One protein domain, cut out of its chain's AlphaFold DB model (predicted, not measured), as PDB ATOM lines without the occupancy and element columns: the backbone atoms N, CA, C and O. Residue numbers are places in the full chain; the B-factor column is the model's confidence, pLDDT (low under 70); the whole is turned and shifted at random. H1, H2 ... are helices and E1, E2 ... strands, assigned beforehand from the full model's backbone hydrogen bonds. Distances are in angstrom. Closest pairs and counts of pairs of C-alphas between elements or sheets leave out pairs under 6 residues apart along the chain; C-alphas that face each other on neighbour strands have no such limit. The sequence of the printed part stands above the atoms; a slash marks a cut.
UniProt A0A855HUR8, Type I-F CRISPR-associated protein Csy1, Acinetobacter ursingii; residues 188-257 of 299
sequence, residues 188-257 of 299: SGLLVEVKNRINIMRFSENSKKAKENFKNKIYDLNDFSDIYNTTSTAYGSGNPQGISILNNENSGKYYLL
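AT A GLANCE: This is residues 188 to 257 of the 299 residues of the protein "Type I-F CRISPR-associated protein Csy1" of Acinetobacter ursingii (UniProt A0A855HUR8). A long helix, H1, makes one side of a loose rod; the small two-stranded sheet E1 E2 packs on its first part through E2, and the short helix H3 sits by its first residues. At the far end of H1 the helix H2 carries the length on after a corner, and residues 216 to 230, with no named element, run back from there to E1. The printed part has 70 residues with three named helices and two named strands, in the order H1, H2, E1, H3, E2, the strands antiparallel and the class mostly helix. The whole is loose, with a radius of gyration of the C-alphas of 15.2 A and spans of 47 by 21 by 20 A.

HOW THE PARTS SIT: Begin with H1, residues 188 to 203, and look where it ends: H2, residues 205 to 215, only just touches it, with 3 pairs of C-alphas within 8 A, and only at the corner by their tight link. H1 touches H2 with residues 200 to 202 alone, and the closest C-alphas of the two are those of Met 201 and Ser 207, 6.5 A apart. The two helices run the same way at a steep tilt of 42 degrees. Go on to E1, residues 231 to 234, and E2, residues 253 to 256, antiparallel neighbours with 145 degrees between their directions. There you will find N 233 and O 254 within hydrogen-bond range at 2.9 A, and N 256 and O 231 at 2.8 A. E2 comes near H1, the closest C-alphas being those of Lys 195 and Tyr 255, 5.8 A apart, while H1 and E1 are apart. H3, residues 245 to 249, touches H1 at residues 188 to 192 alone, closest at the C-alphas of Ser 188 and Asn 247, 7.4 A apart. H2 is apart from H3 and from E2. In H1, H2 and H3 every O i to N i+4 pair is within hydrogen-bond range.

IN THESE COORDINATES: Find C-alpha 188 at (39.806, 27.238, -11.554); from there H1 runs 21.9 A to C-alpha 203. H2 runs 15.4 A from C-alpha 205 to C-alpha 215, at (48.321, -6.580, -2.080). E1 covers 10.2 A from C-alpha 231 to C-alpha 234, and H3 covers 6.4 A from C-alpha 245 to C-alpha 249. E2 covers 10.2 A and ends at C-alpha 256, at (36.924, 18.730, -2.642).

THE WHOLE: Look for the two C-alphas farthest apart at Lys 217 and Gly 242, 47.5 A from each other. The printed part has no cut; the link from H2 to E1, 15 residues, is long. The mean pLDDT of the printed part is 91.4, and residue 238 is under 70.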
ATOM      1  N   SER A 188      39.943  28.504 -10.822       95.12
ATOM      2  CA  SER A 188      39.806  27.238 -11.554       95.12
ATOM      3  C   SER A 188      41.130  26.483 -11.684       95.12
ATOM      4  O   SER A 188      41.167  25.267 -11.490       95.12
ATOM      5  N   GLY A 189      42.234  27.200 -11.903       94.81
ATOM      6  CA  GLY A 189      43.578  26.625 -11.946       94.81
ATOM      7  C   GLY A 189      43.983  25.894 -10.669       94.81
ATOM      8  O   GLY A 189      44.560  24.807 -10.726       94.81
ATOM      9  N   LEU A 190      43.607  26.431  -9.504       94.38
ATOM     10  CA  LEU A 190      43.872  25.780  -8.222       94.38
ATOM     11  C   LEU A 190      43.081  24.472  -8.077       94.38
ATOM     12  O   LEU A 190      43.613  23.486  -7.566       94.38
ATOM     13  N   LEU A 191      41.832  24.433  -8.558       95.44
ATOM     14  CA  LEU A 191      41.038  23.201  -8.562       95.44
ATOM     15  C   LEU A 191      41.670  22.120  -9.446       95.44
ATOM     16  O   LEU A 191      41.663  20.943  -9.073       95.44
ATOM     17  N   VAL A 192      42.224  22.504 -10.601       95.75
ATOM     18  CA  VAL A 192      42.962  21.583 -11.478       95.75
ATOM     19  C   VAL A 192      44.203  21.047 -10.797       95.75
ATOM     20  O   VAL A 192      44.418  19.839 -10.812       95.75
ATOM     21  N   GLU A 193      44.992  21.908 -10.162       95.25
ATOM     22  CA  GLU A 193      46.225  21.482  -9.509       95.25
ATOM     23  C   GLU A 193      45.950  20.475  -8.382       95.25
ATOM     24  O   GLU A 193      46.582  19.418  -8.312       95.25
ATOM     25  N   VAL A 194      44.935  20.734  -7.549       94.81
ATOM     26  CA  VAL A 194      44.489  19.787  -6.512       94.81
ATOM     27  C   VAL A 194      44.066  18.456  -7.136       94.81
ATOM     28  O   VAL A 194      44.470  17.388  -6.669       94.81
ATOM     29  N   LYS A 195      43.282  18.501  -8.217       95.81
ATOM     30  CA  LYS A 195      42.831  17.297  -8.914       95.81
ATOM     31  C   LYS A 195      43.992  16.497  -9.507       95.81
ATOM     32  O   LYS A 195      44.028  15.280  -9.334       95.81
ATOM     33  N   ASN A 196      44.937  17.161 -10.167       95.44
ATOM     34  CA  ASN A 196      46.104  16.536 -10.784       95.44
ATOM     35  C   ASN A 196      46.969  15.835  -9.739       95.44
ATOM     36  O   ASN A 196      47.308  14.668  -9.920       95.44
ATOM     37  N   ARG A 197      47.248  16.492  -8.607       95.00
ATOM     38  CA  ARG A 197      48.011  15.884  -7.508       95.00
ATOM     39  C   ARG A 197      47.330  14.637  -6.957       95.00
ATOM     40  O   ARG A 197      47.976  13.601  -6.838       95.00
ATOM     41  N   ILE A 198      46.023  14.698  -6.699       95.81
ATOM     42  CA  ILE A 198      45.255  13.534  -6.228       95.81
ATOM     43  C   ILE A 198      45.268  12.407  -7.270       95.81
ATOM     44  O   ILE A 198      45.434  11.241  -6.914       95.81
ATOM     45  N   ASN A 199      45.131  12.729  -8.558       95.19
ATOM     46  CA  ASN A 199      45.185  11.732  -9.625       95.19
ATOM     47  C   ASN A 199      46.558  11.062  -9.722       95.19
ATOM     48  O   ASN A 199      46.616   9.844  -9.860       95.19
ATOM     49  N   ILE A 200      47.647  11.823  -9.602       95.12
ATOM     50  CA  ILE A 200      49.009  11.279  -9.575       95.12
ATOM     51  C   ILE A 200      49.176  10.346  -8.368       95.12
ATOM     52  O   ILE A 200      49.609   9.207  -8.541       95.12
ATOM     53  N   MET A 201      48.754  10.774  -7.172       94.56
ATOM     54  CA  MET A 201      48.807   9.949  -5.954       94.56
ATOM     55  C   MET A 201      48.032   8.630  -6.103       94.56
ATOM     56  O   MET A 201      48.474   7.579  -5.643       94.56
ATOM     57  N   ARG A 202      46.862   8.662  -6.754       93.50
ATOM     58  CA  ARG A 202      45.982   7.491  -6.872       93.50
ATOM     59  C   ARG A 202      46.340   6.557  -8.017       93.50
ATOM     60  O   ARG A 202      46.222   5.341  -7.841       93.50
ATOM     61  N   PHE A 203      46.693   7.130  -9.166       93.81
ATOM     62  CA  PHE A 203      46.655   6.480 -10.476       93.81
ATOM     63  C   PHE A 203      47.954   6.610 -11.276       93.81
ATOM     64  O   PHE A 203      47.969   6.186 -12.433       93.81
ATOM     65  N   SER A 204      49.033   7.162 -10.712       94.75
ATOM     66  CA  SER A 204      50.343   7.038 -11.360       94.75
ATOM     67  C   SER A 204      50.733   5.565 -11.498       94.75
ATOM     68  O   SER A 204      50.330   4.725 -10.688       94.75
ATOM     69  N   GLU A 205      51.530   5.243 -12.515       94.19
ATOM     70  CA  GLU A 205      52.003   3.871 -12.738       94.19
ATOM     71  C   GLU A 205      52.775   3.336 -11.525       94.19
ATOM     72  O   GLU A 205      52.546   2.205 -11.093       94.19
ATOM     73  N   ASN A 206      53.584   4.189 -10.889       92.31
ATOM     74  CA  ASN A 206      54.286   3.851  -9.652       92.31
ATOM     75  C   ASN A 206      53.305   3.519  -8.519       92.31
ATOM     76  O   ASN A 206      53.441   2.481  -7.878       92.31
ATOM     77  N   SER A 207      52.279   4.350  -8.301       93.06
ATOM     78  CA  SER A 207      51.284   4.105  -7.249       93.06
ATOM     79  C   SER A 207      50.447   2.852  -7.509       93.06
ATOM     80  O   SER A 207      50.118   2.139  -6.562       93.06
ATOM     81  N   LYS A 208      50.108   2.547  -8.770       93.81
ATOM     82  CA  LYS A 208      49.400   1.309  -9.141       93.81
ATOM     83  C   LYS A 208      50.253   0.076  -8.849       93.81
ATOM     84  O   LYS A 208      49.776  -0.835  -8.175       93.81
ATOM     85  N   LYS A 209      51.513   0.084  -9.294       94.25
ATOM     86  CA  LYS A 209      52.468  -1.009  -9.070       94.25
ATOM     87  C   LYS A 209      52.720  -1.245  -7.579       94.25
ATOM     88  O   LYS A 209      52.620  -2.377  -7.116       94.25
ATOM     89  N   ALA A 210      52.956  -0.180  -6.813       93.56
ATOM     90  CA  ALA A 210      53.166  -0.271  -5.372       93.56
ATOM     91  C   ALA A 210      51.924  -0.820  -4.637       93.56
ATOM     92  O   ALA A 210      52.052  -1.681  -3.766       93.56
ATOM     93  N   LYS A 211      50.707  -0.403  -5.029       92.25
ATOM     94  CA  LYS A 211      49.444  -0.960  -4.496       92.25
ATOM     95  C   LYS A 211      49.287  -2.452  -4.805       92.25
ATOM     96  O   LYS A 211      48.831  -3.209  -3.948       92.25
ATOM     97  N   GLU A 212      49.645  -2.881  -6.014       94.31
ATOM     98  CA  GLU A 212      49.600  -4.290  -6.418       94.31
ATOM     99  C   GLU A 212      50.611  -5.139  -5.638       94.31
ATOM    100  O   GLU A 212      50.243  -6.167  -5.066       94.31
ATOM    101  N   ASN A 213      51.854  -4.669  -5.520       93.88
ATOM    102  CA  ASN A 213      52.894  -5.326  -4.732       93.88
ATOM    103  C   ASN A 213      52.504  -5.437  -3.255       93.88
ATOM    104  O   ASN A 213      52.592  -6.524  -2.680       93.88
ATOM    105  N   PHE A 214      51.950  -4.373  -2.666       92.62
ATOM    106  CA  PHE A 214      51.416  -4.399  -1.303       92.62
ATOM    107  C   PHE A 214      50.313  -5.454  -1.131       92.62
ATOM    108  O   PHE A 214      50.339  -6.224  -0.169       92.62
ATOM    109  N   LYS A 215      49.376  -5.552  -2.085       93.50
ATOM    110  CA  LYS A 215      48.321  -6.580  -2.080       93.50
ATOM    111  C   LYS A 215      48.901  -7.999  -2.160       93.50
ATOM    112  O   LYS A 215      48.405  -8.897  -1.480       93.50
ATOM    113  N   ASN A 216      49.963  -8.181  -2.940       95.38
ATOM    114  CA  ASN A 216      50.666  -9.455  -3.115       95.38
ATOM    115  C   ASN A 216      51.714  -9.736  -2.022       95.38
ATOM    116  O   ASN A 216      52.362 -10.780  -2.060       95.38
ATOM    117  N   LYS A 217      51.868  -8.842  -1.031       92.88
ATOM    118  CA  LYS A 217      52.895  -8.907   0.028       92.88
ATOM    119  C   LYS A 217      54.333  -8.951  -0.514       92.88
ATOM    120  O   LYS A 217      55.217  -9.526   0.117       92.88
ATOM    121  N   ILE A 218      54.559  -8.341  -1.673       93.81
ATOM    122  CA  ILE A 218      55.876  -8.159  -2.282       93.81
ATOM    123  C   ILE A 218      56.405  -6.801  -1.827       93.81
ATOM    124  O   ILE A 218      55.690  -5.801  -1.889       93.81
ATOM    125  N   TYR A 219      57.649  -6.766  -1.354       89.56
ATOM    126  CA  TYR A 219      58.298  -5.510  -0.991       89.56
ATOM    127  C   TYR A 219      58.539  -4.654  -2.242       89.56
ATOM    128  O   TYR A 219      59.122  -5.124  -3.219       89.56
ATOM    129  N   ASP A 220      58.111  -3.396  -2.191       87.06
ATOM    130  CA  ASP A 220      58.427  -2.367  -3.179       87.06
ATOM    131  C   ASP A 220      59.171  -1.241  -2.459       87.06
ATOM    132  O   ASP A 220      58.871  -0.933  -1.307       87.06
ATOM    133  N   LEU A 221      60.152  -0.642  -3.130       89.94
ATOM    134  CA  LEU A 221      60.864   0.524  -2.606       89.94
ATOM    135  C   LEU A 221      59.990   1.786  -2.672       89.94
ATOM    136  O   LEU A 221      60.217   2.735  -1.930       89.94
ATOM    137  N   ASN A 222      59.019   1.811  -3.587       88.12
ATOM    138  CA  ASN A 222      58.138   2.950  -3.786       88.12
ATOM    139  C   ASN A 222      56.921   2.859  -2.866       88.12
ATOM    140  O   ASN A 222      56.169   1.884  -2.907       88.12
ATOM    141  N   ASP A 223      56.676   3.929  -2.117       86.44
ATOM    142  CA  ASP A 223      55.448   4.088  -1.348       86.44
ATOM    143  C   ASP A 223      54.267   4.516  -2.234       86.44
ATOM    144  O   ASP A 223      54.416   5.089  -3.319       86.44
ATOM    145  N   PHE A 224      53.054   4.288  -1.732       92.38
ATOM    146  CA  PHE A 224      51.831   4.862  -2.287       92.38
ATOM    147  C   PHE A 224      51.020   5.549  -1.190       92.38
ATOM    148  O   PHE A 224      51.071   5.179  -0.019       92.38
ATOM    149  N   SER A 225      50.236   6.553  -1.576       93.00
ATOM    150  CA  SER A 225      49.360   7.296  -0.669       93.00
ATOM    151  C   SER A 225      48.010   7.578  -1.324       93.00
ATOM    152  O   SER A 225      47.845   7.454  -2.538       93.00
ATOM    153  N   ASP A 226      47.017   7.919  -0.507       92.81
ATOM    154  CA  ASP A 226      45.689   8.308  -0.970       92.81
ATOM    155  C   ASP A 226      45.059   9.302   0.017       92.81
ATOM    156  O   ASP A 226      45.372   9.297   1.207       92.81
ATOM    157  N   ILE A 227      44.154  10.142  -0.482       94.25
ATOM    158  CA  ILE A 227      43.295  11.002   0.335       94.25
ATOM    159  C   ILE A 227      41.898  10.399   0.287       94.25
ATOM    160  O   ILE A 227      41.223  10.447  -0.739       94.25
ATOM    161  N   TYR A 228      41.451   9.823   1.395       90.81
ATOM    162  CA  TYR A 228      40.126   9.216   1.477       90.81
ATOM    163  C   TYR A 228      39.018  10.271   1.605       90.81
ATOM    164  O   TYR A 228      39.269  11.420   1.962       90.81
ATOM    165  N   ASN A 229      37.774   9.874   1.315       92.88
ATOM    166  CA  ASN A 229      36.570  10.699   1.493       92.88
ATOM    167  C   ASN A 229      36.562  12.031   0.714       92.88
ATOM    168  O   ASN A 229      35.920  12.998   1.122       92.88
ATOM    169  N   THR A 230      37.249  12.095  -0.430       95.50
ATOM    170  CA  THR A 230      37.136  13.239  -1.347       95.50
ATOM    171  C   THR A 230      35.747  13.288  -1.975       95.50
ATOM    172  O   THR A 230      35.264  12.269  -2.471       95.50
ATOM    173  N   THR A 231      35.147  14.473  -2.051       95.69
ATOM    174  CA  THR A 231      33.877  14.687  -2.763       95.69
ATOM    175  C   THR A 231      34.147  15.189  -4.179       95.69
ATOM    176  O   THR A 231      35.046  16.000  -4.377       95.69
ATOM    177  N   SER A 232      33.389  14.727  -5.178       93.81
ATOM    178  CA  SER A 232      33.490  15.242  -6.550       93.81
ATOM    179  C   SER A 232      32.455  16.338  -6.791       93.81
ATOM    180  O   SER A 232      31.262  16.110  -6.614       93.81
ATOM    181  N   THR A 233      32.894  17.493  -7.284       92.69
ATOM    182  CA  THR A 233      32.022  18.578  -7.762       92.69
ATOM    183  C   THR A 233      32.124  18.722  -9.269       92.69
ATOM    184  O   THR A 233      33.203  18.510  -9.825       92.69
ATOM    185  N   ALA A 234      31.028  19.108  -9.924       92.31
ATOM    186  CA  ALA A 234      30.992  19.316 -11.366       92.31
ATOM    187  C   ALA A 234      30.519  20.733 -11.733       92.31
ATOM    188  O   ALA A 234      29.507  21.194 -11.212       92.31
ATOM    189  N   TYR A 235      31.207  21.386 -12.672       91.88
ATOM    190  CA  TYR A 235      30.830  22.683 -13.238       91.88
ATOM    191  C   TYR A 235      30.436  22.524 -14.710       91.88
ATOM    192  O   TYR A 235      31.160  21.930 -15.511       91.88
ATOM    193  N   GLY A 236      29.264  23.054 -15.070       84.06
ATOM    194  CA  GLY A 236      28.698  22.955 -16.423       84.06
ATOM    195  C   GLY A 236      27.855  21.701 -16.684       84.06
ATOM    196  O   GLY A 236      27.198  21.644 -17.718       84.06
ATOM    197  N   SER A 237      27.808  20.743 -15.747       73.81
ATOM    198  CA  SER A 237      27.009  19.503 -15.804       73.81
ATOM    199  C   SER A 237      27.023  18.823 -17.186       73.81
ATOM    200  O   SER A 237      27.963  18.093 -17.484       73.81
ATOM    201  N   GLY A 238      26.005  19.067 -18.030       68.19
ATOM    202  CA  GLY A 238      25.848  18.468 -19.363       68.19
ATOM    203  C   GLY A 238      26.559  19.193 -20.515       68.19
ATOM    204  O   GLY A 238      26.648  18.632 -21.600       68.19
ATOM    205  N   ASN A 239      27.074  20.411 -20.309       72.19
ATOM    206  CA  ASN A 239      27.868  21.129 -21.309       72.19
ATOM    207  C   ASN A 239      29.047  21.889 -20.661       72.19
ATOM    208  O   ASN A 239      28.988  23.111 -20.478       72.19
ATOM    209  N   PRO A 240      30.139  21.186 -20.304       73.50
ATOM    210  CA  PRO A 240      31.318  21.799 -19.685       73.50
ATOM    211  C   PRO A 240      32.055  22.786 -20.606       73.50
ATOM    212  O   PRO A 240      32.813  23.620 -20.107       73.50
ATOM    213  N   GLN A 241      31.798  22.732 -21.920       72.12
ATOM    214  CA  GLN A 241      32.474  23.520 -22.957       72.12
ATOM    215  C   GLN A 241      32.178  25.021 -22.837       72.12
ATOM    216  O   GLN A 241      32.991  25.847 -23.235       72.12
ATOM    217  N   GLY A 242      31.025  25.385 -22.262       81.50
ATOM    218  CA  GLY A 242      30.604  26.780 -22.109       81.50
ATOM    219  C   GLY A 242      31.177  27.502 -20.884       81.50
ATOM    220  O   GLY A 242      30.912  28.696 -20.727       81.50
ATOM    221  N   ILE A 243      31.908  26.804 -20.006       88.94
ATOM    222  CA  ILE A 243      32.427  27.359 -18.746       88.94
ATOM    223  C   ILE A 243      33.785  28.023 -18.970       88.94
ATOM    224  O   ILE A 243      33.901  29.237 -18.824       88.94
ATOM    225  N   SER A 244      34.790  27.236 -19.339       92.31
ATOM    226  CA  SER A 244      36.145  27.691 -19.647       92.31
ATOM    227  C   SER A 244      36.933  26.562 -20.313       92.31
ATOM    228  O   SER A 244      36.492  25.405 -20.314       92.31
ATOM    229  N   ILE A 245      38.093  26.885 -20.881       91.69
ATOM    230  CA  ILE A 245      38.943  25.907 -21.565       91.69
ATOM    231  C   ILE A 245      39.488  24.880 -20.571       91.69
ATOM    232  O   ILE A 245      39.316  23.677 -20.788       91.69
ATOM    233  N   LEU A 246      40.044  25.333 -19.446       92.50
ATOM    234  CA  LEU A 246      40.637  24.444 -18.452       92.50
ATOM    235  C   LEU A 246      39.581  23.521 -17.821       92.50
ATOM    236  O   LEU A 246      39.848  22.352 -17.521       92.50
ATOM    237  N   ASN A 247      38.346  24.016 -17.684       93.81
ATOM    238  CA  ASN A 247      37.214  23.208 -17.250       93.81
ATOM    239  C   ASN A 247      36.893  22.076 -18.217       93.81
ATOM    240  O   ASN A 247      36.625  20.951 -17.792       93.81
ATOM    241  N   ASN A 248      36.937  22.363 -19.511       90.75
ATOM    242  CA  ASN A 248      36.641  21.397 -20.551       90.75
ATOM    243  C   ASN A 248      37.705  20.286 -20.603       90.75
ATOM    244  O   ASN A 248      37.359  19.105 -20.600       90.75
ATOM    245  N   GLU A 249      38.988  20.654 -20.519       90.38
ATOM    246  CA  GLU A 249      40.120  19.713 -20.414       90.38
ATOM    247  C   GLU A 249      39.997  18.793 -19.190       90.38
ATOM    248  O   GLU A 249      40.382  17.627 -19.219       90.38
ATOM    249  N   ASN A 250      39.367  19.289 -18.123       91.62
ATOM    250  CA  ASN A 250      39.129  18.551 -16.888       91.62
ATOM    251  C   ASN A 250      37.759  17.864 -16.815       91.62
ATOM    252  O   ASN A 250      37.364  17.394 -15.740       91.62
ATOM    253  N   SER A 251      37.028  17.779 -17.931       90.62
ATOM    254  CA  SER A 251      35.680  17.191 -17.997       90.62
ATOM    255  C   SER A 251      34.689  17.816 -17.003       90.62
ATOM    256  O   SER A 251      33.741  17.167 -16.561       90.62
ATOM    257  N   GLY A 252      34.946  19.055 -16.586       92.19
ATOM    258  CA  GLY A 252      34.173  19.806 -15.605       92.19
ATOM    259  C   GLY A 252      34.181  19.258 -14.180       92.19
ATOM    260  O   GLY A 252      33.427  19.773 -13.364       92.19
ATOM    261  N   LYS A 253      34.977  18.231 -13.858       93.50
ATOM    262  CA  LYS A 253      34.946  17.533 -12.558       93.50
ATOM    263  C   LYS A 253      36.192  17.817 -11.735       93.50
ATOM    264  O   LYS A 253      37.301  17.701 -12.256       93.50
ATOM    265  N   TYR A 254      36.005  18.081 -10.445       95.56
ATOM    266  CA  TYR A 254      37.066  18.418  -9.489       95.56
ATOM    267  C   TYR A 254      36.833  17.756  -8.135       95.56
ATOM    268  O   TYR A 254      35.712  17.346  -7.834       95.56
ATOM    269  N   TYR A 255      37.885  17.682  -7.320       96.31
ATOM    270  CA  TYR A 255      37.823  17.125  -5.972       96.31
ATOM    271  C   TYR A 255      37.770  18.221  -4.907       96.31
ATOM    272  O   TYR A 255      38.543  19.175  -4.947       96.31
ATOM    273  N   LEU A 256      36.901  18.030  -3.919       95.94
ATOM    274  CA  LEU A 256      36.924  18.730  -2.642       95.94
ATOM    275  C   LEU A 256      37.572  17.834  -1.588       95.94
ATOM    276  O   LEU A 256      37.244  16.646  -1.474       95.94
ATOM    277  N   LEU A 257      38.481  18.426  -0.816       95.38
ATOM    278  CA  LEU A 257      39.123  17.766   0.312       95.38
ATOM    279  C   LEU A 257      38.147  17.666   1.493       95.38
ATOM    280  O   LEU A 257      37.368  18.597   1.716       95.38
TER     281      LEU A 257